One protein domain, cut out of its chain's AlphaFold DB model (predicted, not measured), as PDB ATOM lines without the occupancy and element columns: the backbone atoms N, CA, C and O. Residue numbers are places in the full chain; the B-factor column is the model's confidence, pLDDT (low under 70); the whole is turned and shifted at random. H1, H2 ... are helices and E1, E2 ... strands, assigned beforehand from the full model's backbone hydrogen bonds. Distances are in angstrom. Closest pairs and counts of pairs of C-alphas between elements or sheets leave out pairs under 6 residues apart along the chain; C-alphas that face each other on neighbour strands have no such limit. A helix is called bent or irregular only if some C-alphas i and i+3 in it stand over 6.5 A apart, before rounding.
ATOM      1  N   GLU A 378     427.148 134.597 200.166       75.00
ATOM      2  CA  GLU A 378     426.950 134.864 201.595       75.00
ATOM      3  C   GLU A 378     426.485 136.297 201.846       75.00
ATOM      4  O   GLU A 378     425.477 136.501 202.519       75.00
ATOM      5  N   ARG A 379     427.168 137.295 201.273       69.94
ATOM      6  CA  ARG A 379     426.802 138.706 201.452       69.94
ATOM      7  C   ARG A 379     425.493 139.035 200.742       69.94
ATOM      8  O   ARG A 379     424.670 139.748 201.311       69.94
ATOM      9  N   ARG A 380     425.246 138.450 199.564       73.62
ATOM     10  CA  ARG A 380     423.939 138.510 198.889       73.62
ATOM     11  C   ARG A 380     422.834 137.950 199.786       73.62
ATOM     12  O   ARG A 380     421.814 138.605 199.983       73.62
ATOM     13  N   ASN A 381     423.039 136.763 200.358       71.69
ATOM     14  CA  ASN A 381     422.083 136.150 201.276       71.69
ATOM     15  C   ASN A 381     421.919 136.992 202.544       71.69
ATOM     16  O   ASN A 381     420.800 137.150 202.999       71.69
ATOM     17  N   ALA A 382     422.977 137.602 203.080       71.00
ATOM     18  CA  ALA A 382     422.887 138.500 204.230       71.00
ATOM     19  C   ALA A 382     422.097 139.781 203.921       71.00
ATOM     20  O   ALA A 382     421.378 140.271 204.791       71.00
ATOM     21  N   ILE A 383     422.193 140.322 202.701       68.75
ATOM     22  CA  ILE A 383     421.357 141.441 202.240       68.75
ATOM     23  C   ILE A 383     419.906 140.991 202.100       68.75
ATOM     24  O   ILE A 383     419.037 141.644 202.669       68.75
ATOM     25  N   ARG A 384     419.650 139.860 201.425       69.31
ATOM     26  CA  ARG A 384     418.310 139.260 201.313       69.31
ATOM     27  C   ARG A 384     417.698 139.051 202.690       69.31
ATOM     28  O   ARG A 384     416.599 139.523 202.940       69.31
ATOM     29  N   GLU A 385     418.431 138.407 203.593       67.94
ATOM     30  CA  GLU A 385     418.045 138.258 204.987       67.94
ATOM     31  C   GLU A 385     417.807 139.635 205.585       67.94
ATOM     32  O   GLU A 385     416.735 139.866 206.079       67.94
ATOM     33  N   THR A 386     418.690 140.624 205.484       65.19
ATOM     34  CA  THR A 386     418.438 141.950 206.084       65.19
ATOM     35  C   THR A 386     417.176 142.644 205.548       65.19
ATOM     36  O   THR A 386     416.465 143.272 206.332       65.19
ATOM     37  N   TRP A 387     416.889 142.541 204.249       65.06
ATOM     38  CA  TRP A 387     415.722 143.158 203.609       65.06
ATOM     39  C   TRP A 387     414.418 142.397 203.875       65.06
ATOM     40  O   TRP A 387     413.370 143.025 203.992       65.06
ATOM     41  N   LEU A 388     414.482 141.069 204.013       66.69
ATOM     42  CA  LEU A 388     413.335 140.192 204.288       66.69
ATOM     43  C   LEU A 388     413.214 139.800 205.777       66.69
ATOM     44  O   LEU A 388     412.238 139.172 206.186       66.69
ATOM     45  N   ASN A 389     414.189 140.155 206.619       59.53
ATOM     46  CA  ASN A 389     414.226 139.863 208.053       59.53
ATOM     47  C   ASN A 389     413.399 140.908 208.781       59.53
ATOM     48  O   ASN A 389     413.879 141.918 209.299       59.53
ATOM     49  N   LEU A 390     412.119 140.591 208.844       55.16
ATOM     50  CA  LEU A 390     411.064 141.368 209.468       55.16
ATOM     51  C   LEU A 390     411.032 141.146 210.981       55.16
ATOM     52  O   LEU A 390     409.963 140.983 211.572       55.16
ATOM     53  N   ARG A 391     412.197 141.106 211.646       53.03
ATOM     54  CA  ARG A 391     412.205 141.228 213.108       53.03
ATOM     55  C   ARG A 391     411.480 142.534 213.447       53.03
ATOM     56  O   ARG A 391     411.909 143.568 212.939       53.03
ATOM     57  N   PRO A 392     410.434 142.513 214.290       50.03
ATOM     58  CA  PRO A 392     409.671 143.706 214.632       50.03
ATOM     59  C   PRO A 392     410.616 144.791 215.157       50.03
ATOM     60  O   PRO A 392     411.203 144.644 216.231       50.03
ATOM     61  N   ARG A 393     410.812 145.862 214.385       50.75
ATOM     62  CA  ARG A 393     411.571 147.038 214.816       50.75
ATOM     63  C   ARG A 393     410.560 148.108 215.176       50.75
ATOM     64  O   ARG A 393     409.961 148.713 214.298       50.75
ATOM     65  N   ILE A 394     410.340 148.312 216.470       51.66
ATOM     66  CA  ILE A 394     409.531 149.440 216.921       51.66
ATOM     67  C   ILE A 394     410.340 150.718 216.747       51.66
ATOM     68  O   ILE A 394     411.424 150.870 217.316       51.66
ATOM     69  N   ILE A 395     409.757 151.650 216.003       50.53
ATOM     70  CA  ILE A 395     410.121 153.053 216.053       50.53
ATOM     71  C   ILE A 395     409.154 153.704 217.045       50.53
ATOM     72  O   ILE A 395     407.967 153.833 216.782       50.53
ATOM     73  N   ASN A 396     409.712 154.147 218.171       47.47
ATOM     74  CA  ASN A 396     409.102 155.038 219.157       47.47
ATOM     75  C   ASN A 396     408.212 154.401 220.249       47.47
ATOM     76  O   ASN A 396     407.367 153.549 220.021       47.47
ATOM     77  N   ASN A 397     408.419 154.874 221.483       43.16
ATOM     78  CA  ASN A 397     407.614 154.544 222.668       43.16
ATOM     79  C   ASN A 397     406.562 155.637 222.943       43.16
ATOM     80  O   ASN A 397     405.899 155.617 223.980       43.16
ATOM     81  N   SER A 398     406.438 156.625 222.052       45.25
ATOM     82  CA  SER A 398     405.231 157.430 221.965       45.25
ATOM     83  C   SER A 398     404.248 156.633 221.128       45.25
ATOM     84  O   SER A 398     404.510 156.411 219.947       45.25
ATOM     85  N   PHE A 399     403.136 156.212 221.722       44.47
ATOM     86  CA  PHE A 399     401.948 155.875 220.950       44.47
ATOM     87  C   PHE A 399     401.815 156.903 219.826       44.47
ATOM     88  O   PHE A 399     401.857 158.107 220.096       44.47
ATOM     89  N   TYR A 400     401.765 156.422 218.587       49.88
ATOM     90  CA  TYR A 400     401.347 157.203 217.435       49.88
ATOM     91  C   TYR A 400     400.077 157.929 217.884       49.88
ATOM     92  O   TYR A 400     399.070 157.290 218.188       49.88
ATOM     93  N   ASN A 401     400.158 159.237 218.140       53.47
ATOM     94  CA  ASN A 401     399.020 159.950 218.712       53.47
ATOM     95  C   ASN A 401     397.864 159.754 217.719       53.47
ATOM     96  O   ASN A 401     398.075 159.954 216.521       53.47
ATOM     97  N   ASN A 402     396.662 159.402 218.195       53.91
ATOM     98  CA  ASN A 402     395.444 159.196 217.382       53.91
ATOM     99  C   ASN A 402     395.126 160.357 216.407       53.91
ATOM    100  O   ASN A 402     394.203 160.273 215.609       53.91
ATOM    101  N   GLU A 403     395.868 161.460 216.490       56.53
ATOM    102  CA  GLU A 403     395.785 162.634 215.638       56.53
ATOM    103  C   GLU A 403     396.518 162.542 214.283       56.53
ATOM    104  O   GLU A 403     396.341 163.454 213.474       56.53
ATOM    105  N   VAL A 404     397.375 161.535 214.054       58.50
ATOM    106  CA  VAL A 404     398.122 161.356 212.782       58.50
ATOM    107  C   VAL A 404     397.552 160.213 211.938       58.50
ATOM    108  O   VAL A 404     397.612 160.265 210.713       58.50
ATOM    109  N   ILE A 405     396.949 159.207 212.580       64.19
ATOM    110  CA  ILE A 405     396.311 158.074 211.900       64.19
ATOM    111  C   ILE A 405     395.034 158.570 211.227       64.19
ATOM    112  O   ILE A 405     394.097 159.018 211.891       64.19
ATOM    113  N   LEU A 406     394.985 158.474 209.900       68.00
ATOM    114  CA  LEU A 406     393.801 158.847 209.143       68.00
ATOM    115  C   LEU A 406     392.710 157.784 209.319       68.00
ATOM    116  O   LEU A 406     392.747 156.731 208.686       68.00
ATOM    117  N   LEU A 407     391.702 158.090 210.131       71.62
ATOM    118  CA  LEU A 407     390.415 157.401 210.080       71.62
ATOM    119  C   LEU A 407     389.453 158.237 209.223       71.62
ATOM    120  O   LEU A 407     389.172 159.381 209.589       71.62
ATOM    121  N   PRO A 408     388.944 157.707 208.095       69.06
ATOM    122  CA  PRO A 408     388.074 158.475 207.216       69.06
ATOM    123  C   PRO A 408     386.818 158.960 207.953       69.06
ATOM    124  O   PRO A 408     386.087 158.169 208.557       69.06
ATOM    125  N   GLY A 409     386.549 160.266 207.887       67.88
ATOM    126  CA  GLY A 409     385.330 160.853 208.437       67.88
ATOM    127  C   GLY A 409     384.079 160.397 207.678       67.88
ATOM    128  O   GLY A 409     384.157 159.974 206.524       67.88
ATOM    129  N   LYS A 410     382.902 160.504 208.308       65.00
ATOM    130  CA  LYS A 410     381.614 160.288 207.630       65.00
ATOM    131  C   LYS A 410     380.970 161.609 207.232       65.00
ATOM    132  O   LYS A 410     380.959 162.557 208.014       65.00
ATOM    133  N   ASP A 411     380.383 161.645 206.043       68.69
ATOM    134  CA  ASP A 411     379.429 162.684 205.678       68.69
ATOM    135  C   ASP A 411     378.097 162.501 206.434       68.69
ATOM    136  O   ASP A 411     377.871 161.520 207.151       68.69
ATOM    137  N   THR A 412     377.176 163.449 206.262       70.31
ATOM    138  CA  THR A 412     375.844 163.416 206.895       70.31
ATOM    139  C   THR A 412     375.004 162.196 206.506       70.31
ATOM    140  O   THR A 412     374.021 161.900 207.179       70.31
ATOM    141  N   ASN A 413     375.375 161.489 205.436       70.25
ATOM    142  CA  ASN A 413     374.700 160.297 204.928       70.25
ATOM    143  C   ASN A 413     375.415 159.000 205.344       70.25
ATOM    144  O   ASN A 413     375.043 157.918 204.890       70.25
ATOM    145  N   GLY A 414     376.449 159.095 206.186       66.44
ATOM    146  CA  GLY A 414     377.226 157.957 206.660       66.44
ATOM    147  C   GLY A 414     378.222 157.392 205.644       66.44
ATOM    148  O   GLY A 414     378.762 156.312 205.894       66.44
ATOM    149  N   ARG A 415     378.469 158.088 204.525       68.81
ATOM    150  CA  ARG A 415     379.482 157.731 203.518       68.81
ATOM    151  C   ARG A 415     380.842 158.272 203.931       68.81
ATOM    152  O   ARG A 415     380.909 159.252 204.664       68.81
ATOM    153  N   VAL A 416     381.917 157.671 203.428       70.19
ATOM    154  CA  VAL A 416     383.272 158.203 203.616       70.19
ATOM    155  C   VAL A 416     383.357 159.599 202.990       70.19
ATOM    156  O   VAL A 416     383.088 159.771 201.801       70.19
ATOM    157  N   GLY A 417     383.676 160.596 203.812       69.69
ATOM    158  CA  GLY A 417     383.893 161.971 203.382       69.69
ATOM    159  C   GLY A 417     385.248 162.125 202.693       69.69
ATOM    160  O   GLY A 417     386.211 161.448 203.042       69.69
ATOM    161  N   ILE A 418     385.319 163.023 201.711       74.06
ATOM    162  CA  ILE A 418     386.589 163.422 201.095       74.06
ATOM    163  C   ILE A 418     387.254 164.445 202.016       74.06
ATOM    164  O   ILE A 418     386.638 165.459 202.350       74.06
ATOM    165  N   ASP A 419     388.507 164.201 202.395       74.75
ATOM    166  CA  ASP A 419     389.282 165.174 203.164       74.75
ATOM    167  C   ASP A 419     389.568 166.435 202.348       74.75
ATOM    168  O   ASP A 419     389.856 166.381 201.148       74.75
ATOM    169  N   SER A 420     389.539 167.592 203.009       81.56
ATOM    170  CA  SER A 420     389.996 168.832 202.387       81.56
ATOM    171  C   SER A 420     391.516 168.831 202.208       81.56
ATOM    172  O   SER A 420     392.261 168.177 202.944       81.56
ATOM    173  N   VAL A 421     391.990 169.633 201.252       82.19
ATOM    174  CA  VAL A 421     393.426 169.842 201.016       82.19
ATOM    175  C   VAL A 421     394.112 170.383 202.278       82.19
ATOM    176  O   VAL A 421     395.259 170.043 202.563       82.19
ATOM    177  N   GLU A 422     393.419 171.206 203.067       82.19
ATOM    178  CA  GLU A 422     393.904 171.714 204.352       82.19
ATOM    179  C   GLU A 422     394.127 170.590 205.370       82.19
ATOM    180  O   GLU A 422     395.184 170.558 206.002       82.19
ATOM    181  N   THR A 423     393.177 169.658 205.496       80.06
ATOM    182  CA  THR A 423     393.296 168.499 206.393       80.06
ATOM    183  C   THR A 423     394.458 167.606 205.970       80.06
ATOM    184  O   THR A 423     395.303 167.270 206.798       80.06
ATOM    185  N   GLN A 424     394.566 167.296 204.675       80.00
ATOM    186  CA  GLN A 424     395.673 166.501 204.135       80.00
ATOM    187  C   GLN A 424     397.037 167.156 204.406       80.00
ATOM    188  O   GLN A 424     397.980 166.487 204.831       80.00
ATOM    189  N   ARG A 425     397.144 168.482 204.223       79.81
ATOM    190  CA  ARG A 425     398.369 169.247 204.511       79.81
ATOM    191  C   ARG A 425     398.745 169.189 205.992       79.81
ATOM    192  O   ARG A 425     399.921 169.012 206.303       79.81
ATOM    193  N   LEU A 426     397.766 169.335 206.885       82.62
ATOM    194  CA  LEU A 426     397.983 169.267 208.331       82.62
ATOM    195  C   LEU A 426     398.481 167.879 208.757       82.62
ATOM    196  O   LEU A 426     399.455 167.790 209.500       82.62
ATOM    197  N   LEU A 427     397.853 166.809 208.261       76.62
ATOM    198  CA  LEU A 427     398.263 165.430 208.550       76.62
ATOM    199  C   LEU A 427     399.688 165.147 208.058       76.62
ATOM    200  O   LEU A 427     400.505 164.623 208.813       76.62
ATOM    201  N   LEU A 428     400.024 165.578 206.837       78.56
ATOM    202  CA  LEU A 428     401.378 165.444 206.295       78.56
ATOM    203  C   LEU A 428     402.417 166.192 207.142       78.56
ATOM    204  O   LEU A 428     403.521 165.692 207.346       78.56
ATOM    205  N   GLN A 429     402.086 167.388 207.631       78.75
ATOM    206  CA  GLN A 429     402.982 168.140 208.506       78.75
ATOM    207  C   GLN A 429     403.219 167.399 209.829       78.75
ATOM    208  O   GLN A 429     404.372 167.223 210.216       78.75
ATOM    209  N   LYS A 430     402.154 166.906 210.476       78.06
ATOM    210  CA  LYS A 430     402.275 166.122 211.715       78.06
ATOM    211  C   LYS A 430     403.122 164.860 211.519       78.06
ATOM    212  O   LYS A 430     403.959 164.551 212.360       78.06
ATOM    213  N   TYR A 431     402.952 164.167 210.391       73.94
ATOM    214  CA  TYR A 431     403.772 163.006 210.038       73.94
ATOM    215  C   TYR A 431     405.262 163.365 209.884       73.94
ATOM    216  O   TYR A 431     406.128 162.676 210.421       73.94
ATOM    217  N   LYS A 432     405.579 164.480 209.211       75.25
ATOM    218  CA  LYS A 432     406.965 164.968 209.076       75.25
ATOM    219  C   LYS A 432     407.599 165.320 210.419       75.25
ATOM    220  O   LYS A 432     408.768 165.021 210.629       75.25
ATOM    221  N   GLU A 433     406.845 165.949 211.316       76.38
ATOM    222  CA  GLU A 433     407.312 166.262 212.670       76.38
ATOM    223  C   GLU A 433     407.584 164.984 213.477       76.38
ATOM    224  O   GLU A 433     408.600 164.898 214.165       76.38
ATOM    225  N   TRP A 434     406.730 163.962 213.338       72.00
ATOM    226  CA  TRP A 434     406.926 162.656 213.970       72.00
ATOM    227  C   TRP A 434     408.194 161.939 213.483       72.00
ATOM    228  O   TRP A 434     408.943 161.418 214.309       72.00
ATOM    229  N   LEU A 435     408.485 161.975 212.176       68.00
ATOM    230  CA  LEU A 435     409.696 161.369 211.596       68.00
ATOM    231  C   LEU A 435     411.008 161.920 212.183       68.00
ATOM    232  O   LEU A 435     412.037 161.255 212.097       68.00
ATOM    233  N   LEU A 436     410.986 163.126 212.760       71.31
ATOM    234  CA  LEU A 436     412.158 163.786 213.342       71.31
ATOM    235  C   LEU A 436     412.386 163.436 214.825       71.31
ATOM    236  O   LEU A 436     413.386 163.863 215.404       71.31
ATOM    237  N   LEU A 437     411.476 162.694 215.466       66.75
ATOM    238  CA  LEU A 437     411.591 162.336 216.881       66.75
ATOM    239  C   LEU A 437     412.626 161.218 217.107       66.75
ATOM    240  O   LEU A 437     412.623 160.193 216.428       66.75
ATOM    241  N   GLU A 438     413.480 161.381 218.124       54.19
ATOM    242  CA  GLU A 438     414.473 160.369 218.516       54.19
ATOM    243  C   GLU A 438     413.825 159.056 218.988       54.19
ATOM    244  O   GLU A 438     412.929 159.040 219.838       54.19
ATOM    245  N   THR A 439     414.337 157.927 218.499       57.06
ATOM    246  CA  THR A 439     413.816 156.586 218.795       57.06
ATOM    247  C   THR A 439     414.313 156.088 220.156       57.06
ATOM    248  O   THR A 439     415.488 155.763 220.311       57.06
ATOM    249  N   LYS A 440     413.437 156.031 221.172       49.84
ATOM    250  CA  LYS A 440     413.876 155.826 222.572       49.84
ATOM    251  C   LYS A 440     413.748 154.417 223.155       49.84
ATOM    252  O   LYS A 440     414.408 154.170 224.153       49.84
ATOM    253  N   ASN A 441     412.951 153.497 222.603       47.41
ATOM    254  CA  ASN A 441     412.863 152.114 223.107       47.41
ATOM    255  C   ASN A 441     412.365 151.137 222.032       47.41
ATOM    256  O   ASN A 441     411.443 151.463 221.291       47.41
ATOM    257  N   ILE A 442     412.928 149.923 222.021       51.56
ATOM    258  CA  ILE A 442     412.515 148.808 221.161       51.56
ATOM    259  C   ILE A 442     411.728 147.816 222.026       51.56
ATOM    260  O   ILE A 442     412.290 147.194 222.927       51.56
ATOM    261  N   LYS A 443     410.431 147.652 221.763       49.03
ATOM    262  CA  LYS A 443     409.687 146.439 222.145       49.03
ATOM    263  C   LYS A 443     409.447 145.600 220.885       49.03
ATOM    264  O   LYS A 443     409.576 146.099 219.776       49.03
ATOM    265  N   VAL A 444     409.153 144.317 221.044       52.06
ATOM    266  CA  VAL A 444     408.852 143.413 219.925       52.06
ATOM    267  C   VAL A 444     407.334 143.405 219.742       52.06
ATOM    268  O   VAL A 444     406.623 143.018 220.668       52.06
ATOM    269  N   GLY A 445     406.841 143.896 218.603       53.44
ATOM    270  CA  GLY A 445     405.432 143.758 218.214       53.44
ATOM    271  C   GLY A 445     405.126 142.336 217.732       53.44
ATOM    272  O   GLY A 445     406.014 141.660 217.227       53.44
ATOM    273  N   ASP A 446     403.886 141.874 217.888       62.06
ATOM    274  CA  ASP A 446     403.447 140.545 217.435       62.06
ATOM    275  C   ASP A 446     402.771 140.650 216.059       62.06
ATOM    276  O   ASP A 446     401.550 140.621 215.941       62.06
ATOM    277  N   TYR A 447     403.567 140.868 215.011       66.75
ATOM    278  CA  TYR A 447     403.095 140.839 213.626       66.75
ATOM    279  C   TYR A 447     404.071 140.065 212.743       66.75
ATOM    280  O   TYR A 447     405.268 139.989 213.021       66.75
ATOM    281  N   LYS A 448     403.546 139.460 211.673       74.06
ATOM    282  CA  LYS A 448     404.324 138.688 210.701       74.06
ATOM    283  C   LYS A 448     404.045 139.230 209.313       74.06
ATOM    284  O   LYS A 448     402.900 139.240 208.881       74.06
ATOM    285  N   VAL A 449     405.097 139.628 208.615       78.56
ATOM    286  CA  VAL A 449     405.026 139.921 207.184       78.56
ATOM    287  C   VAL A 449     405.531 138.681 206.443       78.56
ATOM    288  O   VAL A 449     406.468 138.014 206.885       78.56
ATOM    289  N   LYS A 450     404.854 138.310 205.358       82.44
ATOM    290  CA  LYS A 450     405.279 137.231 204.463       82.44
ATOM    291  C   LYS A 450     405.415 137.798 203.063       82.44
ATOM    292  O   LYS A 450     404.537 138.527 202.610       82.44
ATOM    293  N   HIS A 451     406.506 137.446 202.401       85.50
ATOM    294  CA  HIS A 451     406.783 137.848 201.030       85.50
ATOM    295  C   HIS A 451     406.456 136.705 200.088       85.50
ATOM    296  O   HIS A 451     406.688 135.547 200.426       85.50
ATOM    297  N   TYR A 452     405.913 137.054 198.927       88.88
ATOM    298  CA  TYR A 452     405.618 136.098 197.878       88.88
ATOM    299  C   TYR A 452     405.983 136.667 196.513       88.88
ATOM    300  O   TYR A 452     405.585 137.783 196.180       88.88
ATOM    301  N   PHE A 453     406.689 135.874 195.710       89.88
ATOM    302  CA  PHE A 453     407.067 136.217 194.342       89.88
ATOM    303  C   PHE A 453     406.300 135.335 193.358       89.88
ATOM    304  O   PHE A 453     406.480 134.117 193.311       89.88
ATOM    305  N   ALA A 454     405.408 135.936 192.573       90.94
ATOM    306  CA  ALA A 454     404.610 135.200 191.599       90.94
ATOM    307  C   ALA A 454     405.413 134.879 190.334       90.94
ATOM    308  O   ALA A 454     405.842 135.779 189.610       90.94
ATOM    309  N   ILE A 455     405.561 133.588 190.024       90.44
ATOM    310  CA  ILE A 455     406.334 133.107 188.873       90.44
ATOM    311  C   ILE A 455     405.476 132.160 188.038       90.44
ATOM    312  O   ILE A 455     404.996 131.132 188.515       90.44
ATOM    313  N   ALA A 456     405.294 132.493 186.761       92.25
ATOM    314  CA  ALA A 456     404.597 131.633 185.818       92.25
ATOM    315  C   ALA A 456     405.586 130.609 185.235       92.25
ATOM    316  O   ALA A 456     406.676 130.973 184.805       92.25
ATOM    317  N   THR A 457     405.245 129.315 185.248       92.88
ATOM    318  CA  THR A 457     406.240 128.248 184.991       92.88
ATOM    319  C   THR A 457     405.994 127.420 183.727       92.88
ATOM    320  O   THR A 457     406.758 126.489 183.443       92.88
ATOM    321  N   LYS A 458     404.973 127.746 182.921       92.56
ATOM    322  CA  LYS A 458     404.569 126.929 181.761       92.56
ATOM    323  C   LYS A 458     405.632 126.854 180.667       92.56
ATOM    324  O   LYS A 458     405.862 125.782 180.117       92.56
ATOM    325  N   ASN A 459     406.280 127.975 180.351       92.06
ATOM    326  CA  ASN A 459     407.275 128.098 179.279       92.06
ATOM    327  C   ASN A 459     408.730 127.975 179.754       92.06
ATOM    328  O   ASN A 459     409.634 128.157 178.944       92.06
ATOM    329  N   LEU A 460     408.967 127.659 181.031       90.69
ATOM    330  CA  LEU A 460     410.321 127.422 181.527       90.69
ATOM    331  C   LEU A 460     410.894 126.132 180.930       90.69
ATOM    332  O   LEU A 460     410.217 125.094 180.880       90.69
ATOM    333  N   ASP A 461     412.156 126.190 180.513       92.69
ATOM    334  CA  ASP A 461     412.924 125.009 180.143       92.69
ATOM    335  C   ASP A 461     413.198 124.120 181.374       92.69
ATOM    336  O   ASP A 461     412.954 124.493 182.526       92.69
ATOM    337  N   SER A 462     413.685 122.902 181.140       91.25
ATOM    338  CA  SER A 462     413.906 121.923 182.209       91.25
ATOM    339  C   SER A 462     414.955 122.350 183.238       91.25
ATOM    340  O   SER A 462     414.835 121.964 184.400       91.25
ATOM    341  N   ILE A 463     415.973 123.111 182.830       92.38
ATOM    342  CA  ILE A 463     417.060 123.557 183.709       92.38
ATOM    343  C   ILE A 463     416.523 124.656 184.622       92.38
ATOM    344  O   ILE A 463     416.601 124.531 185.844       92.38
ATOM    345  N   THR A 464     415.888 125.675 184.041       89.19
ATOM    346  CA  THR A 464     415.306 126.790 184.797       89.19
ATOM    347  C   THR A 464     414.202 126.309 185.737       89.19
ATOM    348  O   THR A 464     414.183 126.678 186.909       89.19
ATOM    349  N   ARG A 465     413.319 125.407 185.280       90.38
ATOM    350  CA  ARG A 465     412.271 124.826 186.136       90.38
ATOM    351  C   ARG A 465     412.858 124.093 187.344       90.38
ATOM    352  O   ARG A 465     412.312 124.220 188.435       90.38
ATOM    353  N   LYS A 466     413.951 123.347 187.160       91.06
ATOM    354  CA  LYS A 466     414.632 122.671 188.268       91.06
ATOM    355  C   LYS A 466     415.240 123.679 189.244       91.06
ATOM    356  O   LYS A 466     415.027 123.544 190.439       91.06
ATOM    357  N   SER A 467     415.898 124.723 188.739       90.69
ATOM    358  CA  SER A 467     416.456 125.791 189.577       90.69
ATOM    359  C   SER A 467     415.388 126.470 190.442       90.69
ATOM    360  O   SER A 467     415.603 126.675 191.631       90.69
ATOM    361  N   VAL A 468     414.220 126.770 189.864       90.31
ATOM    362  CA  VAL A 468     413.082 127.368 190.588       90.31
ATOM    363  C   VAL A 468     412.525 126.417 191.655       90.31
ATOM    364  O   VAL A 468     412.153 126.849 192.741       90.31
ATOM    365  N   GLN A 469     412.470 125.112 191.375       90.88
ATOM    366  CA  GLN A 469     412.038 124.110 192.359       90.88
ATOM    367  C   GLN A 469     413.034 123.967 193.514       90.88
ATOM    368  O   GLN A 469     412.615 123.880 194.669       90.88
ATOM    369  N   ASP A 470     414.331 123.970 193.207       89.44
ATOM    370  CA  ASP A 470     415.395 123.911 194.205       89.44
ATOM    371  C   ASP A 470     415.357 125.172 195.097       89.44
ATOM    372  O   ASP A 470     415.381 125.041 196.320       89.44
ATOM    373  N   GLU A 471     415.175 126.373 194.529       89.06
ATOM    374  CA  GLU A 471     414.969 127.622 195.288       89.06
ATOM    375  C   GLU A 471     413.737 127.544 196.199       89.06
ATOM    376  O   GLU A 471     413.830 127.802 197.404       89.06
ATOM    377  N   GLN A 472     412.592 127.128 195.647       91.19
ATOM    378  CA  GLN A 472     411.348 127.013 196.407       91.19
ATOM    379  C   GLN A 472     411.482 126.047 197.586       91.19
ATOM    380  O   GLN A 472     410.891 126.282 198.637       91.19
ATOM    381  N   SER A 473     412.264 124.972 197.436       89.56
ATOM    382  CA  SER A 473     412.492 124.000 198.509       89.56
ATOM    383  C   SER A 473     413.236 124.587 199.714       89.56
ATOM    384  O   SER A 473     413.100 124.076 200.826       89.56
ATOM    385  N   VAL A 474     413.998 125.663 199.497       84.75
ATOM    386  CA  VAL A 474     414.799 126.334 200.523       84.75
ATOM    387  C   VAL A 474     414.027 127.490 201.156       84.75
ATOM    388  O   VAL A 474     413.968 127.575 202.381       84.75
ATOM    389  N   PHE A 475     413.438 128.373 200.344       83.38
ATOM    390  CA  PHE A 475     412.880 129.646 200.827       83.38
ATOM    391  C   PHE A 475     411.358 129.642 200.983       83.38
ATOM    392  O   PHE A 475     410.829 130.328 201.857       83.38
ATOM    393  N   ASN A 476     410.658 128.824 200.196       87.50
ATOM    394  CA  ASN A 476     409.204 128.674 200.231       87.50
ATOM    395  C   ASN A 476     408.421 130.005 200.131       87.50
ATOM    396  O   ASN A 476     407.390 130.182 200.785       87.50
ATOM    397  N   ASP A 477     408.912 130.934 199.311       88.25
ATOM    398  CA  ASP A 477     408.356 132.273 199.090       88.25
ATOM    399  C   ASP A 477     407.984 132.541 197.619       88.25
ATOM    400  O   ASP A 477     407.654 133.666 197.251       88.25
ATOM    401  N   LEU A 478     407.954 131.517 196.759       90.94
ATOM    402  CA  LEU A 478     407.454 131.630 195.385       90.94
ATOM    403  C   LEU A 478     405.995 131.163 195.275       90.94
ATOM    404  O   LEU A 478     405.610 130.111 195.793       90.94
ATOM    405  N   LEU A 479     405.189 131.912 194.520       91.50
ATOM    406  CA  LEU A 479     403.860 131.500 194.057       91.50
ATOM    407  C   LEU A 479     403.981 131.002 192.617       91.50
ATOM    408  O   LEU A 479     403.933 131.779 191.661       91.50
ATOM    409  N   LEU A 480     404.176 129.692 192.465       91.38
ATOM    410  CA  LEU A 480     404.365 129.065 191.159       91.38
ATOM    411  C   LEU A 480     403.019 128.848 190.453       91.38
ATOM    412  O   LEU A 480     402.148 128.146 190.962       91.38
ATOM    413  N   ILE A 481     402.871 129.406 189.250       92.25
ATOM    414  CA  ILE A 481     401.656 129.311 188.427       92.25
ATOM    415  C   ILE A 481     401.953 128.405 187.217       92.25
ATOM    416  O   ILE A 481     402.500 128.877 186.213       92.25
ATOM    417  N   PRO A 482     401.648 127.095 187.286       89.56
ATOM    418  CA  PRO A 482     402.055 126.121 186.266       89.56
ATOM    419  C   PRO A 482     401.361 126.300 184.917       89.56
ATOM    420  O   PRO A 482     401.964 126.052 183.877       89.56
ATOM    421  N   ASP A 483     400.120 126.783 184.915       90.19
ATOM    422  CA  ASP A 483     399.293 126.850 183.707       90.19
ATOM    423  C   ASP A 483     399.410 128.175 182.939       90.19
ATOM    424  O   ASP A 483     398.618 128.442 182.030       90.19
ATOM    425  N   LEU A 484     400.401 129.010 183.268       92.69
ATOM    426  CA  LEU A 484     400.589 130.333 182.678       92.69
ATOM    427  C   LEU A 484     401.974 130.500 182.042       92.69
ATOM    428  O   LEU A 484     402.984 130.083 182.604       92.69
ATOM    429  N   VAL A 485     402.001 131.119 180.860       92.06
ATOM    430  CA  VAL A 485     403.228 131.561 180.181       92.06
ATOM    431  C   VAL A 485     403.567 132.963 180.671       92.06
ATOM    432  O   VAL A 485     402.723 133.855 180.544       92.06
ATOM    433  N   ASP A 486     404.781 133.161 181.183       86.69
ATOM    434  CA  ASP A 486     405.223 134.488 181.615       86.69
ATOM    435  C   ASP A 486     405.466 135.379 180.391       86.69
ATOM    436  O   ASP A 486     406.291 135.069 179.531       86.69
ATOM    437  N   SER A 487     404.675 136.441 180.264       85.94
ATOM    438  CA  SER A 487     404.768 137.415 179.176       85.94
ATOM    439  C   SER A 487     404.022 138.688 179.554       85.94
ATOM    440  O   SER A 487     403.081 138.647 180.351       85.94
ATOM    441  N   TYR A 488     404.391 139.805 178.923       79.81
ATOM    442  CA  TYR A 488     403.722 141.087 179.142       79.81
ATOM    443  C   TYR A 488     402.210 141.018 178.851       79.81
ATOM    444  O   TYR A 488     401.403 141.599 179.570       79.81
ATOM    445  N   GLU A 489     401.807 140.259 177.828       82.62
ATOM    446  CA  GLU A 489     400.396 140.090 177.445       82.62
ATOM    447  C   GLU A 489     399.570 139.350 178.511       82.62
ATOM    448  O   GLU A 489     398.363 139.559 178.613       82.62
ATOM    449  N   ASN A 490     400.218 138.526 179.340       87.62
ATOM    450  CA  ASN A 490     399.572 137.701 180.360       87.62
ATOM    451  C   ASN A 490     399.652 138.293 181.777       87.62
ATOM    452  O   ASN A 490     399.248 137.620 182.727       87.62
ATOM    453  N   LEU A 491     400.153 139.523 181.954       85.12
ATOM    454  CA  LEU A 491     400.345 140.129 183.280       85.12
ATOM    455  C   LEU A 491     399.055 140.171 184.109       85.12
ATOM    456  O   LEU A 491     399.073 139.825 185.289       85.12
ATOM    457  N   THR A 492     397.924 140.516 183.492       84.12
ATOM    458  CA  THR A 492     396.623 140.554 184.178       84.12
ATOM    459  C   THR A 492     396.187 139.168 184.660       84.12
ATOM    460  O   THR A 492     395.725 139.030 185.791       84.12
ATOM    461  N   ASP A 493     396.372 138.123 183.844       89.00
ATOM    462  CA  ASP A 493     396.044 136.740 184.232       89.00
ATOM    463  C   ASP A 493     397.009 136.221 185.312       89.00
ATOM    464  O   ASP A 493     396.598 135.533 186.247       89.00
ATOM    465  N   LYS A 494     398.290 136.615 185.244       91.12
ATOM    466  CA  LYS A 494     399.292 136.328 186.281       91.12
ATOM    467  C   LYS A 494     398.876 136.921 187.620       91.12
ATOM    468  O   LYS A 494     398.860 136.201 188.618       91.12
ATOM    469  N   LEU A 495     398.503 138.200 187.639       88.88
ATOM    470  CA  LEU A 495     398.052 138.888 188.847       88.88
ATOM    471  C   LEU A 495     396.794 138.229 189.420       88.88
ATOM    472  O   LEU A 495     396.778 137.881 190.598       88.88
ATOM    473  N   LEU A 496     395.778 137.980 188.587       89.69
ATOM    474  CA  LEU A 496     394.527 137.350 189.016       89.69
ATOM    475  C   LEU A 496     394.765 135.972 189.648       89.69
ATOM    476  O   LEU A 496     394.247 135.684 190.727       89.69
ATOM    477  N   LYS A 497     395.574 135.125 189.004       92.06
ATOM    478  CA  LYS A 497     395.923 133.800 189.534       92.06
ATOM    479  C   LYS A 497     396.735 133.892 190.823       92.06
ATOM    480  O   LYS A 497     396.514 133.089 191.722       92.06
ATOM    481  N   SER A 498     397.627 134.876 190.934       91.31
ATOM    482  CA  SER A 498     398.399 135.122 192.160       91.31
ATOM    483  C   SER A 498     397.479 135.479 193.327       91.31
ATOM    484  O   SER A 498     397.559 134.853 194.379       91.31
ATOM    485  N   LEU A 499     396.555 136.425 193.115       90.06
ATOM    486  CA  LEU A 499     395.561 136.825 194.113       90.06
ATOM    487  C   LEU A 499     394.657 135.657 194.511       90.06
ATOM    488  O   LEU A 499     394.403 135.459 195.692       90.06
ATOM    489  N   PHE A 500     394.231 134.834 193.549       91.06
ATOM    490  CA  PHE A 500     393.429 133.643 193.833       91.06
ATOM    491  C   PHE A 500     394.165 132.640 194.734       91.06
ATOM    492  O   PHE A 500     393.574 132.090 195.663       91.06
ATOM    493  N   VAL A 501     395.453 132.391 194.480       89.06
ATOM    494  CA  VAL A 501     396.262 131.500 195.327       89.06
ATOM    495  C   VAL A 501     396.417 132.082 196.730       89.06
ATOM    496  O   VAL A 501     396.243 131.352 197.703       89.06
ATOM    497  N   ILE A 502     396.690 133.384 196.839       90.12
ATOM    498  CA  ILE A 502     396.831 134.062 198.129       90.12
ATOM    499  C   ILE A 502     395.538 133.954 198.939       90.12
ATOM    500  O   ILE A 502     395.567 133.447 200.055       90.12
ATOM    501  N   GLU A 503     394.406 134.317 198.342       88.88
ATOM    502  CA  GLU A 503     393.097 134.308 198.999       88.88
ATOM    503  C   GLU A 503     392.656 132.914 199.462       88.88
ATOM    504  O   GLU A 503     391.984 132.757 200.476       88.88
ATOM    505  N   THR A 504     393.027 131.870 198.719       88.62
ATOM    506  CA  THR A 504     392.579 130.503 199.021       88.62
ATOM    507  C   THR A 504     393.506 129.740 199.961       88.62
ATOM    508  O   THR A 504     393.067 128.764 200.573       88.62
ATOM    509  N   GLN A 505     394.781 130.127 200.062       87.50
ATOM    510  CA  GLN A 505     395.806 129.334 200.756       87.50
ATOM    511  C   GLN A 505     396.483 130.068 201.912       87.50
ATOM    512  O   GLN A 505     397.185 129.430 202.702       87.50
ATOM    513  N   ILE A 506     396.317 131.386 202.018       86.75
ATOM    514  CA  ILE A 506     397.054 132.215 202.966       86.75
ATOM    515  C   ILE A 506     396.062 133.012 203.804       86.75
ATOM    516  O   ILE A 506     395.210 133.710 203.277       86.75
ATOM    517  N   ASP A 507     396.216 132.925 205.124       86.31
ATOM    518  CA  ASP A 507     395.514 133.793 206.066       86.31
ATOM    519  C   ASP A 507     396.325 135.080 206.265       86.31
ATOM    520  O   ASP A 507     397.522 135.024 206.584       86.31
ATOM    521  N   TYR A 508     395.700 136.229 206.025       85.50
ATOM    522  CA  TYR A 508     396.331 137.543 206.114       85.50
ATOM    523  C   TYR A 508     395.321 138.614 206.543       85.50
ATOM    524  O   TYR A 508     394.121 138.485 206.332       85.50
ATOM    525  N   ASN A 509     395.824 139.691 207.154       79.62
ATOM    526  CA  ASN A 509     395.019 140.871 207.502       79.62
ATOM    527  C   ASN A 509     395.146 142.002 206.482       79.62
ATOM    528  O   ASN A 509     394.263 142.844 206.389       79.62
ATOM    529  N   TYR A 510     396.281 142.062 205.788       82.00
ATOM    530  CA  TYR A 510     396.576 143.063 204.777       82.00
ATOM    531  C   TYR A 510     397.401 142.411 203.675       82.00
ATOM    532  O   TYR A 510     398.376 141.709 203.958       82.00
ATOM    533  N   LEU A 511     397.024 142.667 202.430       86.75
ATOM    534  CA  LEU A 511     397.783 142.304 201.246       86.75
ATOM    535  C   LEU A 511     398.368 143.562 200.623       86.75
ATOM    536  O   LEU A 511     397.667 144.548 200.434       86.75
ATOM    537  N   PHE A 512     399.645 143.506 200.267       85.31
ATOM    538  CA  PHE A 512     400.336 144.578 199.575       85.31
ATOM    539  C   PHE A 512     400.916 144.059 198.266       85.31
ATOM    540  O   PHE A 512     401.734 143.138 198.279       85.31
ATOM    541  N   LYS A 513     400.516 144.662 197.144       86.62
ATOM    542  CA  LYS A 513     401.092 144.362 195.831       86.62
ATOM    543  C   LYS A 513     402.058 145.465 195.414       86.62
ATOM    544  O   LYS A 513     401.681 146.632 195.325       86.62
ATOM    545  N   SER A 514     403.278 145.073 195.067       80.00
ATOM    546  CA  SER A 514     404.314 145.929 194.484       80.00
ATOM    547  C   SER A 514     404.843 145.353 193.174       80.00
ATOM    548  O   SER A 514     404.744 144.147 192.952       80.00
ATOM    549  N   ASP A 515     405.385 146.219 192.321       76.88
ATOM    550  CA  ASP A 515     406.262 145.821 191.217       76.88
ATOM    551  C   ASP A 515     407.707 145.626 191.729       76.88
ATOM    552  O   ASP A 515     407.941 145.643 192.943       76.88
ATOM    553  N   ASP A 516     408.655 145.349 190.839       70.94
ATOM    554  CA  ASP A 516     410.067 145.107 191.163       70.94
ATOM    555  C   ASP A 516     410.860 146.402 191.414       70.94
ATOM    556  O   ASP A 516     411.717 146.439 192.289       70.94
ATOM    557  N   ASP A 517     410.500 147.496 190.751       65.62
ATOM    558  CA  ASP A 517     411.122 148.831 190.831       65.62
ATOM    559  C   ASP A 517     410.708 149.672 192.063       65.62
ATOM    560  O   ASP A 517     410.695 150.906 192.064       65.62
ATOM    561  N   THR A 518     410.289 149.009 193.136       71.44
ATOM    562  CA  THR A 518     409.276 149.562 194.030       71.44
ATOM    563  C   THR A 518     409.703 149.425 195.504       71.44
ATOM    564  O   THR A 518     409.339 148.504 196.230       71.44
ATOM    565  N   TYR A 519     410.403 150.437 196.031       71.06
ATOM    566  CA  TYR A 519     410.947 150.470 197.406       71.06
ATOM    567  C   TYR A 519     409.910 150.783 198.511       71.06
ATOM    568  O   TYR A 519     409.217 151.796 198.422       71.06
ATOM    569  N   VAL A 520     409.797 149.948 199.560       73.19
ATOM    570  CA  VAL A 520     408.963 150.201 200.768       73.19
ATOM    571  C   VAL A 520     409.817 150.167 202.030       73.19
ATOM    572  O   VAL A 520     410.610 149.248 202.216       73.19
ATOM    573  N   LYS A 521     409.546 151.070 202.976       72.94
ATOM    574  CA  LYS A 521     409.929 150.884 204.384       72.94
ATOM    575  C   LYS A 521     408.880 150.022 205.092       72.94
ATOM    576  O   LYS A 521     407.919 150.543 205.654       72.94
ATOM    577  N   LEU A 522     409.008 148.699 204.959       74.50
ATOM    578  CA  LEU A 522     408.011 147.734 205.449       74.50
ATOM    579  C   LEU A 522     407.801 147.801 206.963       74.50
ATOM    580  O   LEU A 522     406.703 147.522 207.430       74.50
ATOM    581  N   ASP A 523     408.827 148.182 207.718       68.31
ATOM    582  CA  ASP A 523     408.762 148.425 209.158       68.31
ATOM    583  C   ASP A 523     407.796 149.567 209.501       68.31
ATOM    584  O   ASP A 523     406.917 149.395 210.345       68.31
ATOM    585  N   ILE A 524     407.909 150.698 208.796       72.31
ATOM    586  CA  ILE A 524     407.015 151.851 208.962       72.31
ATOM    587  C   ILE A 524     405.603 151.497 208.493       72.31
ATOM    588  O   ILE A 524     404.648 151.702 209.234       72.31
ATOM    589  N   LEU A 525     405.472 150.916 207.295       77.69
ATOM    590  CA  LEU A 525     404.166 150.553 206.746       77.69
ATOM    591  C   LEU A 525     403.424 149.563 207.655       77.69
ATOM    592  O   LEU A 525     402.251 149.761 207.942       77.69
ATOM    593  N   SER A 526     404.097 148.519 208.145       75.62
ATOM    594  CA  SER A 526     403.465 147.534 209.034       75.62
ATOM    595  C   SER A 526     402.984 148.173 210.336       75.62
ATOM    596  O   SER A 526     401.905 147.834 210.818       75.62
ATOM    597  N   GLN A 527     403.756 149.113 210.890       72.69
ATOM    598  CA  GLN A 527     403.361 149.851 212.086       72.69
ATOM    599  C   GLN A 527     402.123 150.716 211.825       72.69
ATOM    600  O   GLN A 527     401.154 150.614 212.575       72.69
ATOM    601  N   ASP A 528     402.118 151.489 210.734       76.19
ATOM    602  CA  ASP A 528     400.978 152.329 210.350       76.19
ATOM    603  C   ASP A 528     399.695 151.491 210.184       76.19
ATOM    604  O   ASP A 528     398.616 151.912 210.604       76.19
ATOM    605  N   LEU A 529     399.800 150.280 209.624       78.62
ATOM    606  CA  LEU A 529     398.662 149.370 209.460       78.62
ATOM    607  C   LEU A 529     398.144 148.803 210.783       78.62
ATOM    608  O   LEU A 529     396.931 148.719 210.978       78.62
ATOM    609  N   LEU A 530     399.035 148.432 211.702       75.56
ATOM    610  CA  LEU A 530     398.640 147.965 213.032       75.56
ATOM    611  C   LEU A 530     397.959 149.071 213.827       75.56
ATOM    612  O   LEU A 530     396.924 148.835 214.448       75.56
ATOM    613  N   ASP A 531     398.520 150.274 213.780       74.69
ATOM    614  CA  ASP A 531     397.975 151.436 214.463       74.69
ATOM    615  C   ASP A 531     396.626 151.838 213.852       74.69
ATOM    616  O   ASP A 531     395.664 152.070 214.587       74.69
ATOM    617  N   TYR A 532     396.500 151.810 212.520       77.12
ATOM    618  CA  TYR A 532     395.220 151.969 211.825       77.12
ATOM    619  C   TYR A 532     394.190 150.933 212.287       77.12
ATOM    620  O   TYR A 532     393.058 151.291 212.620       77.12
ATOM    621  N   HIS A 533     394.579 149.659 212.367       76.44
ATOM    622  CA  HIS A 533     393.704 148.585 212.829       76.44
ATOM    623  C   HIS A 533     393.250 148.797 214.282       76.44
ATOM    624  O   HIS A 533     392.062 148.692 214.589       76.44
ATOM    625  N   GLN A 534     394.172 149.142 215.185       74.94
ATOM    626  CA  GLN A 534     393.859 149.423 216.591       74.94
ATOM    627  C   GLN A 534     392.952 150.647 216.743       74.94
ATOM    628  O   GLN A 534     391.979 150.611 217.503       74.94
ATOM    629  N   ALA A 535     393.230 151.717 215.996       75.12
ATOM    630  CA  ALA A 535     392.406 152.914 215.972       75.12
ATOM    631  C   ALA A 535     390.989 152.582 215.475       75.12
ATOM    632  O   ALA A 535     390.009 152.974 216.113       75.12
ATOM    633  N   LEU A 536     390.862 151.771 214.421       74.44
ATOM    634  CA  LEU A 536     389.575 151.298 213.916       74.44
ATOM    635  C   LEU A 536     388.808 150.495 214.981       74.44
ATOM    636  O   LEU A 536     387.639 150.786 215.239       74.44
ATOM    637  N   LEU A 537     389.462 149.560 215.680       73.69
ATOM    638  CA  LEU A 537     388.844 148.800 216.778       73.69
ATOM    639  C   LEU A 537     388.352 149.710 217.916       73.69
ATOM    640  O   LEU A 537     387.266 149.491 218.459       73.69
ATOM    641  N   SER A 538     389.110 150.760 218.252       71.75
ATOM    642  CA  SER A 538     388.754 151.710 219.317       71.75
ATOM    643  C   SER A 538     387.479 152.510 219.021       71.75
ATOM    644  O   SER A 538     386.784 152.941 219.940       71.75
ATOM    645  N   THR A 539     387.127 152.657 217.741       69.69
ATOM    646  CA  THR A 539     385.906 153.353 217.319       69.69
ATOM    647  C   THR A 539     384.631 152.505 217.449       69.69
ATOM    648  O   THR A 539     383.537 153.009 217.195       69.69
ATOM    649  N   GLY A 540     384.734 151.236 217.876       59.84
ATOM    650  CA  GLY A 540     383.588 150.342 218.100       59.84
ATOM    651  C   GLY A 540     382.971 149.763 216.821       59.84
ATOM    652  O   GLY A 540     381.865 149.226 216.854       59.84
ATOM    653  N   TYR A 541     383.666 149.874 215.688       60.84
ATOM    654  CA  TYR A 541     383.210 149.366 214.397       60.84
ATOM    655  C   TYR A 541     383.525 147.872 214.271       60.84
ATOM    656  O   TYR A 541     384.685 147.476 214.300       60.84
ATOM    657  N   GLN A 542     382.498 147.037 214.093       53.31
ATOM    658  CA  GLN A 542     382.671 145.632 213.716       53.31
ATOM    659  C   GLN A 542     382.289 145.416 212.240       53.31
ATOM    660  O   GLN A 542     381.168 145.710 211.825       53.31
ATOM    661  N   ASN A 543     383.242 144.851 211.489       52.72
ATOM    662  CA  ASN A 543     383.067 143.982 210.315       52.72
ATOM    663  C   ASN A 543     382.812 144.529 208.896       52.72
ATOM    664  O   ASN A 543     382.468 143.708 208.061       52.72
ATOM    665  N   ASN A 544     383.016 145.805 208.531       55.34
ATOM    666  CA  ASN A 544     382.725 146.218 207.132       55.34
ATOM    667  C   ASN A 544     383.660 147.256 206.478       55.34
ATOM    668  O   ASN A 544     383.290 147.833 205.457       55.34
ATOM    669  N   TRP A 545     384.830 147.558 207.044       61.09
ATOM    670  CA  TRP A 545     385.738 148.553 206.455       61.09
ATOM    671  C   TRP A 545     386.979 147.860 205.904       61.09
ATOM    672  O   TRP A 545     387.811 147.402 206.677       61.09
ATOM    673  N   GLY A 546     387.067 147.790 204.573       65.56
ATOM    674  CA  GLY A 546     388.286 147.443 203.848       65.56
ATOM    675  C   GLY A 546     389.133 148.694 203.614       65.56
ATOM    676  O   GLY A 546     388.612 149.712 203.155       65.56
ATOM    677  N   LEU A 547     390.423 148.639 203.941       73.50
ATOM    678  CA  LEU A 547     391.400 149.668 203.595       73.50
ATOM    679  C   LEU A 547     391.879 149.383 202.179       73.50
ATOM    680  O   LEU A 547     392.594 148.413 201.953       73.50
ATOM    681  N   TYR A 548     391.488 150.254 201.255       75.06
ATOM    682  CA  TYR A 548     392.046 150.306 199.912       75.06
ATOM    683  C   TYR A 548     392.907 151.555 199.818       75.06
ATOM    684  O   TYR A 548     392.411 152.674 199.970       75.06
ATOM    685  N   TRP A 549     394.201 151.367 199.590       75.31
ATOM    686  CA  TRP A 549     395.156 152.463 199.462       75.31
ATOM    687  C   TRP A 549     395.779 152.449 198.069       75.31
ATOM    688  O   TRP A 549     396.113 151.386 197.564       75.31
ATOM    689  N   GLY A 550     395.863 153.619 197.432       74.38
ATOM    690  CA  GLY A 550     396.339 153.775 196.058       74.38
ATOM    691  C   GLY A 550     395.814 155.055 195.401       74.38
ATOM    692  O   GLY A 550     394.897 155.706 195.909       74.38
ATOM    693  N   TYR A 551     396.382 155.429 194.253       73.75
ATOM    694  CA  TYR A 551     395.827 156.498 193.419       73.75
ATOM    695  C   TYR A 551     394.800 155.908 192.462       73.75
ATOM    696  O   TYR A 551     395.174 155.329 191.457       73.75
ATOM    697  N   PHE A 552     393.509 156.057 192.731       75.19
ATOM    698  CA  PHE A 552     392.486 155.462 191.870       75.19
ATOM    699  C   PHE A 552     392.031 156.413 190.761       75.19
ATOM    700  O   PHE A 552     391.763 157.593 191.000       75.19
ATOM    701  N   ASN A 553     391.871 155.884 189.549       77.94
ATOM    702  CA  ASN A 553     391.235 156.582 188.437       77.94
ATOM    703  C   ASN A 553     389.981 155.836 187.979       77.94
ATOM    704  O   ASN A 553     390.061 154.767 187.390       77.94
ATOM    705  N   GLY A 554     388.813 156.435 188.214       78.12
ATOM    706  CA  GLY A 554     387.522 155.941 187.717       78.12
ATOM    707  C   GLY A 554     386.985 156.689 186.497       78.12
ATOM    708  O   GLY A 554     385.811 156.557 186.177       78.12
ATOM    709  N   ARG A 555     387.791 157.546 185.859       80.62
ATOM    710  CA  ARG A 555     387.372 158.380 184.714       80.62
ATOM    711  C   ARG A 555     388.009 157.957 183.392       80.62
ATOM    712  O   ARG A 555     387.771 158.600 182.370       80.62
ATOM    713  N   ALA A 556     388.841 156.920 183.406       82.94
ATOM    714  CA  ALA A 556     389.530 156.458 182.215       82.94
ATOM    715  C   ALA A 556     388.536 155.877 181.202       82.94
ATOM    716  O   ALA A 556     387.693 155.044 181.533       82.94
ATOM    717  N   GLN A 557     388.652 156.327 179.958       84.38
ATOM    718  CA  GLN A 557     387.835 155.848 178.850       84.38
ATOM    719  C   GLN A 557     388.406 154.544 178.300       84.38
ATOM    720  O   GLN A 557     389.628 154.384 178.226       84.38
ATOM    721  N   ILE A 558     387.521 153.647 177.873       85.06
ATOM    722  CA  ILE A 558     387.926 152.378 177.270       85.06
ATOM    723  C   ILE A 558     388.665 152.652 175.969       85.06
ATOM    724  O   ILE A 558     388.207 153.397 175.095       85.06
ATOM    725  N   LYS A 559     389.830 152.025 175.822       83.50
ATOM    726  CA  LYS A 559     390.594 152.108 174.584       83.50
ATOM    727  C   LYS A 559     389.939 151.206 173.543       83.50
ATOM    728  O   LYS A 559     390.077 149.993 173.580       83.50
ATOM    729  N   ASN A 560     389.251 151.804 172.575       80.75
ATOM    730  CA  ASN A 560     388.636 151.071 171.458       80.75
ATOM    731  C   ASN A 560     389.563 150.937 170.233       80.75
ATOM    732  O   ASN A 560     389.264 150.207 169.289       80.75
ATOM    733  N   THR A 561     390.700 151.641 170.227       80.88
ATOM    734  CA  THR A 561     391.662 151.679 169.113       80.88
ATOM    735  C   THR A 561     393.110 151.665 169.619       80.88
ATOM    736  O   THR A 561     393.372 151.912 170.795       80.88
ATOM    737  N   GLY A 562     394.063 151.358 168.730       82.31
ATOM    738  CA  GLY A 562     395.495 151.291 169.049       82.31
ATOM    739  C   GLY A 562     395.960 149.935 169.599       82.31
ATOM    740  O   GLY A 562     395.196 148.972 169.655       82.31
ATOM    741  N   LYS A 563     397.243 149.867 169.987       76.56
ATOM    742  CA  LYS A 563     397.899 148.646 170.502       76.56
ATOM    743  C   LYS A 563     397.245 148.111 171.784       76.56
ATOM    744  O   LYS A 563     397.231 146.909 172.002       76.56
ATOM    745  N   TRP A 564     396.676 149.003 172.592       75.06
ATOM    746  CA  TRP A 564     396.092 148.709 173.905       75.06
ATOM    747  C   TRP A 564     394.562 148.662 173.878       75.06
ATOM    748  O   TRP A 564     393.925 149.053 174.851       75.06
ATOM    749  N   LYS A 565     393.962 148.304 172.738       82.81
ATOM    750  CA  LYS A 565     392.504 148.262 172.626       82.81
ATOM    751  C   LYS A 565     391.924 147.082 173.407       82.81
ATOM    752  O   LYS A 565     392.436 145.971 173.309       82.81
ATOM    753  N   GLU A 566     390.811 147.300 174.092       77.81
ATOM    754  CA  GLU A 566     390.110 146.276 174.866       77.81
ATOM    755  C   GLU A 566     388.723 146.021 174.288       77.81
ATOM    756  O   GLU A 566     387.710 146.534 174.749       77.81
ATOM    757  N   THR A 567     388.670 145.197 173.241       80.88
ATOM    758  CA  THR A 567     387.425 144.909 172.510       80.88
ATOM    759  C   THR A 567     386.463 143.983 173.255       80.88
ATOM    760  O   THR A 567     385.353 143.760 172.785       80.88
ATOM    761  N   SER A 568     386.893 143.388 174.368       82.19
ATOM    762  CA  SER A 568     386.110 142.439 175.167       82.19
ATOM    763  C   SER A 568     385.491 143.052 176.427       82.19
ATOM    764  O   SER A 568     384.753 142.358 177.126       82.19
ATOM    765  N   TYR A 569     385.780 144.319 176.741       81.56
ATOM    766  CA  TYR A 569     385.213 144.989 177.909       81.56
ATOM    767  C   TYR A 569     383.779 145.444 177.616       81.56
ATOM    768  O   TYR A 569     383.557 146.330 176.798       81.56
ATOM    769  N   ASN A 570     382.801 144.846 178.302       82.62
ATOM    770  CA  ASN A 570     381.369 145.067 178.048       82.62
ATOM    771  C   ASN A 570     380.599 145.563 179.286       82.62
ATOM    772  O   ASN A 570     379.384 145.397 179.361       82.62
ATOM    773  N   LEU A 571     381.293 146.102 180.296       83.12
ATOM    774  CA  LEU A 571     380.670 146.430 181.582       83.12
ATOM    775  C   LEU A 571     379.996 147.816 181.589       83.12
ATOM    776  O   LEU A 571     378.878 147.957 182.076       83.12
ATOM    777  N   CYS A 572     380.678 148.836 181.066       84.44
ATOM    778  CA  CYS A 572     380.203 150.220 180.942       84.44
ATOM    779  C   CYS A 572     381.095 150.997 179.955       84.44
ATOM    780  O   CYS A 572     381.963 150.393 179.338       84.44
ATOM    781  N   ASP A 573     380.887 152.310 179.794       83.31
ATOM    782  CA  ASP A 573     381.625 153.152 178.826       83.31
ATOM    783  C   ASP A 573     383.021 153.594 179.314       83.31
ATOM    784  O   ASP A 573     383.829 154.136 178.555       83.31
ATOM    785  N   SER A 574     383.326 153.362 180.589       83.69
ATOM    786  CA  SER A 574     384.609 153.676 181.217       83.69
ATOM    787  C   SER A 574     385.188 152.442 181.898       83.69
ATOM    788  O   SER A 574     384.470 151.500 182.234       83.69
ATOM    789  N   TYR A 575     386.488 152.454 182.166       81.56
ATOM    790  CA  TYR A 575     387.046 151.485 183.099       81.56
ATOM    791  C   TYR A 575     386.413 151.677 184.484       81.56
ATOM    792  O   TYR A 575     386.128 152.808 184.898       81.56
ATOM    793  N   LEU A 576     386.188 150.574 185.204       81.69
ATOM    794  CA  LEU A 576     385.949 150.636 186.645       81.69
ATOM    795  C   LEU A 576     387.123 151.356 187.328       81.69
ATOM    796  O   LEU A 576     388.229 151.313 186.795       81.69
ATOM    797  N   PRO A 577     386.921 152.002 188.490       79.88
ATOM    798  CA  PRO A 577     388.029 152.573 189.247       79.88
ATOM    799  C   PRO A 577     389.153 151.550 189.455       79.88
ATOM    800  O   PRO A 577     388.918 150.490 190.026       79.88
ATOM    801  N   TYR A 578     390.356 151.881 188.988       73.19
ATOM    802  CA  TYR A 578     391.561 151.060 189.135       73.19
ATOM    803  C   TYR A 578     392.717 151.914 189.663       73.19
ATOM    804  O   TYR A 578     392.707 153.139 189.483       73.19
ATOM    805  N   ALA A 579     393.701 151.299 190.323       71.75
ATOM    806  CA  ALA A 579     394.883 152.014 190.793       71.75
ATOM    807  C   ALA A 579     395.811 152.412 189.630       71.75
ATOM    808  O   ALA A 579     396.099 151.633 188.724       71.75
ATOM    809  N   LEU A 580     396.289 153.651 189.651       66.94
ATOM    810  CA  LEU A 580     397.273 154.195 188.726       66.94
ATOM    811  C   LEU A 580     398.684 153.773 189.147       66.94
ATOM    812  O   LEU A 580     399.024 153.813 190.331       66.94
ATOM    813  N   GLY A 581     399.526 153.467 188.154       51.56
ATOM    814  CA  GLY A 581     400.961 153.269 188.358       51.56
ATOM    815  C   GLY A 581     401.577 154.499 189.029       51.56
ATOM    816  O   GLY A 581     401.435 155.614 188.527       51.56
ATOM    817  N   GLY A 582     402.178 154.293 190.203       46.47
ATOM    818  CA  GLY A 582     402.738 155.345 191.058       46.47
ATOM    819  C   GLY A 582     402.394 155.191 192.545       46.47
ATOM    820  O   GLY A 582     403.200 155.573 193.388       46.47
ATOM    821  N   CYS A 583     401.258 154.565 192.889       40.25
ATOM    822  CA  CYS A 583     400.973 154.099 194.253       40.25
ATOM    823  C   CYS A 583     400.340 152.708 194.249       40.25
ATOM    824  O   CYS A 583     399.509 152.376 193.411       40.25
ATOM    825  N   ARG A 584     400.776 151.919 195.224       54.41
ATOM    826  CA  ARG A 584     400.613 150.470 195.343       54.41
ATOM    827  C   ARG A 584     399.301 150.137 196.036       54.41
ATOM    828  O   ARG A 584     398.870 150.897 196.898       54.41
ATOM    829  N   GLU A 585     398.710 149.003 195.675       48.56
ATOM    830  CA  GLU A 585     397.447 148.549 196.247       48.56
ATOM    831  C   GLU A 585     397.696 147.833 197.576       48.56
ATOM    832  O   GLU A 585     398.423 146.837 197.639       48.56
ATOM    833  N   LEU A 586     397.075 148.359 198.633       51.75
ATOM    834  CA  LEU A 586     396.818 147.606 199.852       51.75
ATOM    835  C   LEU A 586     395.363 147.132 199.825       51.75
ATOM    836  O   LEU A 586     394.479 147.955 199.589       51.75
ATOM    837  N   VAL A 587     395.129 145.842 200.049       52.84
ATOM    838  CA  VAL A 587     393.792 145.233 200.089       52.84
ATOM    839  C   VAL A 587     393.598 144.546 201.439       52.84
ATOM    840  O   VAL A 587     394.530 143.928 201.958       52.84
ATOM    841  N   LEU A 588     392.405 144.717 202.013       47.03
ATOM    842  CA  LEU A 588     391.961 144.130 203.281       47.03
ATOM    843  C   LEU A 588     391.128 142.874 203.033       47.03
ATOM    844  O   LEU A 588     390.236 142.962 202.154       47.03
TER     845      LEU A 588
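Overview. This is residues 378 to 588 of the 588 residues of the protein "CSON006888 protein" of Culicoides sonorensis (UniProt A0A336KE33). A loose, open structure has a small lobe at one side, where a two-strand ribbon E1 E2 lies between H4, which packs on it, and H3, which comes close to E2 near one end. A second short ribbon, E3 with E4, lies near the middle, H5 and H2 lie away from the lobe, and residues 378 to 386 of H1 stick out. The printed part has 211 residues, with five named helices and four named strands in the order H1 H2 E1 H3 E2 H4 E3 H5 E4; it is mostly helix by its named elements, which hold only 89 residues, under half. The radius of gyration of the C-alphas is 20.8 A and the spans are 54 by 53 by 31 A.

Arrangement. H1, residues 378 to 388, and H2, residues 421 to 435, are apart. E1, residues 453 to 456, and E2, residues 478 to 481, are parallel neighbours at 25 degrees, with N 455 and O 479 2.9 A apart, within hydrogen-bond range. With H3, residues 462 to 475, they form a strand-helix-strand unit, parallel neighbour strands with a helix between them in the chain, and its crossover is right-handed. The closest C-alphas of H3 and E2 are those of Gln 472 and Leu 478, 6.1 A. H4, residues 488 to 505, is irregular, with C-alphas 489 and 492 7.7 A apart; its closest C-alphas with E1 are Ser 498 and Ala 454, 6.2 A. E3, residues 511 to 513, is near H4, with 5 pairs of C-alphas within 10 A. H5, residues 522 to 538, is apart from H4. E4, residues 585 to 587, is antiparallel to E3 at 162 degrees, with N 511 and O 587 2.8 A apart, within hydrogen-bond range. Every O i to N i+4 pair is within range in H1, H2 and H5, but 9 of 10 in H3 and 12 of 14 in H4.

Along the chain. H1 begins at C-alpha 378 (426.950, 134.864, 201.595), and E4 ends at C-alpha 587 (393.792, 145.233, 200.089). H4 is 25.8 A long, H5 24.1 A, H2 21.2 A and H3 20.2 A.

Size, cuts and confidence. The C-alphas of Thr 412 and Ile 463 are the two farthest apart, 61.8 A. The printed part has no cut; the links H1 to H2, H2 to E1 and H5 to E4 are long. Mean pLDDT of the printed part is 74.9, with 63 residues under 70, among them 383 to 406, 437 to 447 and 580 to 588.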